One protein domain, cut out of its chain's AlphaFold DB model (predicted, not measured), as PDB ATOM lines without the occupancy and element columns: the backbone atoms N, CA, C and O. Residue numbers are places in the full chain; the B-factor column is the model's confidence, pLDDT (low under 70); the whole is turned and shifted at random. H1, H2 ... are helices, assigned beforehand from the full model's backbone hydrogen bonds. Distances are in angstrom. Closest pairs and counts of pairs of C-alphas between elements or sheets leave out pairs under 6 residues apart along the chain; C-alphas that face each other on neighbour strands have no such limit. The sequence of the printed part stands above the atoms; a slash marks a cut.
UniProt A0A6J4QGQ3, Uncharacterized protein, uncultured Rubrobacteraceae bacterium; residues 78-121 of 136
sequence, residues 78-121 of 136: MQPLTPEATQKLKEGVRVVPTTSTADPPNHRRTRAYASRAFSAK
ATOM      1  N   MET A  78     145.449  55.221 323.563       83.00
ATOM      2  CA  MET A  78     146.517  55.054 324.558       83.00
ATOM      3  C   MET A  78     145.976  54.832 325.975       83.00
ATOM      4  O   MET A  78     146.637  54.205 326.797       83.00
ATOM      5  N   GLN A  79     144.772  55.337 326.257       83.00
ATOM      6  CA  GLN A  79     144.053  55.114 327.506       83.00
ATOM      7  C   GLN A  79     142.817  54.246 327.255       83.00
ATOM      8  O   GLN A  79     142.161  54.398 326.220       83.00
ATOM      9  N   PRO A  80     142.464  53.349 328.191       84.06
ATOM     10  CA  PRO A  80     141.286  52.513 328.046       84.06
ATOM     11  C   PRO A  80     140.021  53.372 327.985       84.06
ATOM     12  O   PRO A  80     139.821  54.287 328.781       84.06
ATOM     13  N   LEU A  81     139.145  53.046 327.037       87.12
ATOM     14  CA  LEU A  81     137.836  53.678 326.936       87.12
ATOM     15  C   LEU A  81     136.973  53.305 328.142       87.12
ATOM     16  O   LEU A  81     137.027  52.178 328.642       87.12
ATOM     17  N   THR A  82     136.113  54.230 328.570       92.69
ATOM     18  CA  THR A  82     135.114  53.926 329.598       92.69
ATOM     19  C   THR A  82     134.130  52.859 329.090       92.69
ATOM     20  O   THR A  82     133.928  52.724 327.872       92.69
ATOM     21  N   PRO A  83     133.479  52.096 329.989       91.75
ATOM     22  CA  PRO A  83     132.451  51.135 329.589       91.75
ATOM     23  C   PRO A  83     131.327  51.778 328.764       91.75
ATOM     24  O   PRO A  83     130.899  51.205 327.766       91.75
ATOM     25  N   GLU A  84     130.915  52.998 329.125       92.25
ATOM     26  CA  GLU A  84     129.899  53.763 328.395       92.25
ATOM     27  C   GLU A  84     130.357  54.116 326.971       92.25
ATOM     28  O   GLU A  84     129.632  53.862 326.008       92.25
ATOM     29  N   ALA A  85     131.575  54.647 326.811       88.94
ATOM     30  CA  ALA A  85     132.123  54.976 325.494       88.94
ATOM     31  C   ALA A  85     132.265  53.721 324.619       88.94
ATOM     32  O   ALA A  85     131.927  53.730 323.435       88.94
ATOM     33  N   THR A  86     132.704  52.614 325.221       87.81
ATOM     34  CA  THR A  86     132.819  51.318 324.544       87.81
ATOM     35  C   THR A  86     131.459  50.813 324.064       87.81
ATOM     36  O   THR A  86     131.358  50.284 322.956       87.81
ATOM     37  N   GLN A  87     130.414  50.972 324.876       89.00
ATOM     38  CA  GLN A  87     129.057  50.560 324.529       89.00
ATOM     39  C   GLN A  87     128.495  51.399 323.373       89.00
ATOM     40  O   GLN A  87     128.064  50.830 322.371       89.00
ATOM     41  N   LYS A  88     128.624  52.730 323.434       88.25
ATOM     42  CA  LYS A  88     128.192  53.632 322.349       88.25
ATOM     43  C   LYS A  88     128.901  53.351 321.023       88.25
ATOM     44  O   LYS A  88     128.277  53.386 319.965       88.25
ATOM     45  N   LEU A  89     130.195  53.028 321.055       86.31
ATOM     46  CA  LEU A  89     130.926  52.652 319.840       86.31
ATOM     47  C   LEU A  89     130.370  51.366 319.210       86.31
ATOM     48  O   LEU A  89     130.259  51.289 317.989       86.31
ATOM     49  N   LYS A  90     129.971  50.375 320.015       85.56
ATOM     50  CA  LYS A  90     129.393  49.119 319.501       85.56
ATOM     51  C   LYS A  90     128.031  49.310 318.834       85.56
ATOM     52  O   LYS A  90     127.687  48.522 317.959       85.56
ATOM     53  N   GLU A  91     127.274  50.327 319.234       87.19
ATOM     54  CA  GLU A  91     125.907  50.567 318.756       87.19
ATOM     55  C   GLU A  91     125.843  51.106 317.320       87.19
ATOM     56  O   GLU A  91     124.831  50.919 316.649       87.19
ATOM     57  N   GLY A  92     126.914  51.724 316.807       77.69
ATOM     58  CA  GLY A  92     126.882  52.322 315.465       77.69
ATOM     59  C   GLY A  92     128.215  52.451 314.735       77.69
ATOM     60  O   GLY A  92     128.223  52.825 313.561       77.69
ATOM     61  N   VAL A  93     129.348  52.138 315.371       78.44
ATOM     62  CA  VAL A  93     130.669  52.309 314.755       78.44
ATOM     63  C   VAL A  93     131.216  50.968 314.290       78.44
ATOM     64  O   VAL A  93     131.709  50.149 315.066       78.44
ATOM     65  N   ARG A  94     131.200  50.764 312.971       78.12
ATOM     66  CA  ARG A  94     131.922  49.659 312.346       78.12
ATOM     67  C   ARG A  94     133.362  50.080 312.072       78.12
ATOM     68  O   ARG A  94     133.653  50.697 311.050       78.12
ATOM     69  N   VAL A  95     134.270  49.702 312.965       76.56
ATOM     70  CA  VAL A  95     135.708  49.877 312.736       76.56
ATOM     71  C   VAL A  95     136.171  48.823 311.732       76.56
ATOM     72  O   VAL A  95     136.207  47.631 312.032       76.56
ATOM     73  N   VAL A  96     136.490  49.257 310.515       81.94
ATOM     74  CA  VAL A  96     137.139  48.420 309.499       81.94
ATOM     75  C   VAL A  96     138.599  48.842 309.352       81.94
ATOM     76  O   VAL A  96     138.871  50.044 309.362       81.94
ATOM     77  N   PRO A  97     139.545  47.897 309.192       81.75
ATOM     78  CA  PRO A  97     140.928  48.246 308.900       81.75
ATOM     79  C   PRO A  97     141.007  49.120 307.646       81.75
ATOM     80  O   PRO A  97     140.547  48.737 306.566       81.75
ATOM     81  N   THR A  98     141.573  50.310 307.805       87.12
ATOM     82  CA  THR A  98     141.810  51.256 306.711       87.12
ATOM     83  C   THR A  98     143.236  51.088 306.195       87.12
ATOM     84  O   THR A  98     143.987  50.246 306.678       87.12
ATOM     85  N   THR A  99     143.657  51.882 305.207       89.94
ATOM     86  CA  THR A  99     145.040  51.822 304.708       89.94
ATOM     87  C   THR A  99     146.083  52.037 305.807       89.94
ATOM     88  O   THR A  99     147.160  51.489 305.684       89.94
ATOM     89  N   SER A 100     145.818  52.792 306.874       89.31
ATOM     90  CA  SER A 100     146.812  53.006 307.941       89.31
ATOM     91  C   SER A 100     146.832  51.912 309.010       89.31
ATOM     92  O   SER A 100     147.834  51.775 309.699       89.31
ATOM     93  N   THR A 101     145.744  51.153 309.165       90.88
ATOM     94  CA  THR A 101     145.587  50.137 310.226       90.88
ATOM     95  C   THR A 101     145.530  48.705 309.712       90.88
ATOM     96  O   THR A 101     145.469  47.766 310.501       90.88
ATOM     97  N   ALA A 102     145.518  48.512 308.396       91.94
ATOM     98  CA  ALA A 102     145.543  47.195 307.786       91.94
ATOM     99  C   ALA A 102     146.976  46.681 307.612       91.94
ATOM    100  O   ALA A 102     147.882  47.438 307.268       91.94
ATOM    101  N   ASP A 103     147.126  45.364 307.720       92.19
ATOM    102  CA  ASP A 103     148.315  44.629 307.292       92.19
ATOM    103  C   ASP A 103     148.135  44.061 305.871       92.19
ATOM    104  O   ASP A 103     147.018  44.063 305.317       92.19
ATOM    105  N   PRO A 104     149.210  43.591 305.210       90.44
ATOM    106  CA  PRO A 104     149.085  42.790 303.999       90.44
ATOM    107  C   PRO A 104     148.151  41.576 304.208       90.44
ATOM    108  O   PRO A 104     148.147  40.982 305.281       90.44
ATOM    109  N   PRO A 105     147.339  41.190 303.203       90.88
ATOM    110  CA  PRO A 105     147.267  41.749 301.849       90.88
ATOM    111  C   PRO A 105     146.363  42.989 301.722       90.88
ATOM    112  O   PRO A 105     146.429  43.691 300.709       90.88
ATOM    113  N   ASN A 106     145.534  43.290 302.729       91.50
ATOM    114  CA  ASN A 106     144.551  44.377 302.672       91.50
ATOM    115  C   ASN A 106     145.212  45.748 302.501       91.50
ATOM    116  O   ASN A 106     144.769  46.521 301.650       91.50
ATOM    117  N   HIS A 107     146.316  45.997 303.215       93.44
ATOM    118  CA  HIS A 107     147.146  47.194 303.053       93.44
ATOM    119  C   HIS A 107     147.589  47.405 301.601       93.44
ATOM    120  O   HIS A 107     147.449  48.493 301.044       93.44
ATOM    121  N   ARG A 108     148.095  46.345 300.952       90.62
ATOM    122  CA  ARG A 108     148.598  46.405 299.570       90.62
ATOM    123  C   ARG A 108     147.480  46.790 298.604       90.62
ATOM    124  O   ARG A 108     147.687  47.626 297.725       90.62
ATOM    125  N   ARG A 109     146.288  46.224 298.804       91.50
ATOM    126  CA  ARG A 109     145.101  46.520 297.997       91.50
ATOM    127  C   ARG A 109     144.653  47.974 298.159       91.50
ATOM    128  O   ARG A 109     144.513  48.678 297.164       91.50
ATOM    129  N   THR A 110     144.437  48.442 299.388       90.94
ATOM    130  CA  THR A 110     143.934  49.805 299.640       90.94
ATOM    131  C   THR A 110     144.962  50.877 299.274       90.94
ATOM    132  O   THR A 110     144.604  51.892 298.666       90.94
ATOM    133  N   ARG A 111     146.255  50.631 299.526       92.19
ATOM    134  CA  ARG A 111     147.338  51.547 299.140       92.19
ATOM    135  C   ARG A 111     147.499  51.680 297.627       92.19
ATOM    136  O   ARG A 111     147.815  52.779 297.169       92.19
ATOM    137  N   ALA A 112     147.259  50.625 296.847       90.62
ATOM    138  CA  ALA A 112     147.315  50.701 295.385       90.62
ATOM    139  C   ALA A 112     146.287  51.699 294.818       90.62
ATOM    140  O   ALA A 112     146.621  52.488 293.933       90.62
ATOM    141  N   TYR A 113     145.067  51.726 295.365       88.75
ATOM    142  CA  TYR A 113     144.053  52.709 294.970       88.75
ATOM    143  C   TYR A 113     144.437  54.130 295.391       88.75
ATOM    144  O   TYR A 113     144.429  55.035 294.557       88.75
ATOM    145  N   ALA A 114     144.845  54.320 296.650       87.31
ATOM    146  CA  ALA A 114     145.239  55.634 297.160       87.31
ATOM    147  C   ALA A 114     146.437  56.225 296.392       87.31
ATOM    148  O   ALA A 114     146.421  57.393 296.012       87.31
ATOM    149  N   SER A 115     147.459  55.416 296.097       87.75
ATOM    150  CA  SER A 115     148.688  55.889 295.440       87.75
ATOM    151  C   SER A 115     148.445  56.419 294.023       87.75
ATOM    152  O   SER A 115     149.171  57.298 293.569       87.75
ATOM    153  N   ARG A 116     147.409  55.934 293.326       84.94
ATOM    154  CA  ARG A 116     147.028  56.456 292.005       84.94
ATOM    155  C   ARG A 116     146.525  57.898 292.082       84.94
ATOM    156  O   ARG A 116     146.860  58.686 291.205       84.94
ATOM    157  N   ALA A 117     145.779  58.247 293.132       83.94
ATOM    158  CA  ALA A 117     145.274  59.604 293.342       83.94
ATOM    159  C   ALA A 117     146.396  60.601 293.689       83.94
ATOM    160  O   ALA A 117     146.345  61.755 293.280       83.94
ATOM    161  N   PHE A 118     147.442  60.140 294.382       82.69
ATOM    162  CA  PHE A 118     148.609  60.958 294.747       82.69
ATOM    163  C   PHE A 118     149.764  60.889 293.736       82.69
ATOM    164  O   PHE A 118     150.854  61.393 293.998       82.69
ATOM    165  N   SER A 119     149.556  60.269 292.573       82.19
ATOM    166  CA  SER A 119     150.538  60.296 291.488       82.19
ATOM    167  C   SER A 119     150.609  61.692 290.868       82.19
ATOM    168  O   SER A 119     149.590  62.368 290.748       82.19
ATOM    169  N   ALA A 120     151.780  62.089 290.361       71.25
ATOM    170  CA  ALA A 120     151.956  63.340 289.617       71.25
ATOM    171  C   ALA A 120     150.972  63.501 288.440       71.25
ATOM    172  O   ALA A 120     150.615  64.616 288.085       71.25
ATOM    173  N   LYS A 121     150.507  62.390 287.849       68.88
ATOM    174  CA  LYS A 121     149.484  62.393 286.788       68.88
ATOM    175  C   LYS A 121     148.044  62.429 287.320       68.88
ATOM    176  O   LYS A 121     147.139  62.789 286.580       68.88
TER     177      LYS A 121
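What this domain is: This is residues 78 to 121 of the 136 residues of an uncharacterized protein of uncultured Rubrobacteraceae bacterium (UniProt A0A6J4QGQ3). Two short helices sit at opposite ends of a stretched-out chain with no shared core: H2 and the tail after it make one end, H1 the other, and a long link joins them. That link runs out freely from H1 through residues 93 to 96 and then winds in a loop, residues 97 to 105, before H2 begins. The printed part has 44 residues with two named helices, H1 then H2, and no named strand; the class is all helix. The whole is extended, with a radius of gyration of the C-alphas of 15.5 A, and is a rod spanning 46 by 19 by 19 A.

How they stand to each other: The longest helix is H2, residues 106 to 117. H1, residues 83 to 92, is apart from it, with no C-alpha of the one within 8 A of the other. A long link of 13 residues, 93 to 105, joins them. In H1, 5 of 6 pairs of O i and N i+4 are within hydrogen-bond range, and in H2, 5 of 8. Three stretches stand free: residues 82 to 88, of which 83 to 88 belong to H1; residues 90 to 96, of which 90 to 92 belong to H1; and residues 115 to 121, of which 115 to 117 belong to H2.

Where its parts are: H2 has 12 residues and measures 17.9 A from C-alpha 106 at (144.551, 44.377, 302.672) to C-alpha 117 at (145.274, 59.604, 293.342). H1 has 10 residues and measures 15.2 A, beginning at C-alpha 83 at (132.451, 51.135, 329.589).

The domain as a whole: The two C-alphas farthest apart, those of Pro 83 and Lys 121, are 47.4 A apart. The printed part has no cut. Its mean pLDDT is 86.4, and residue 121 is under 70.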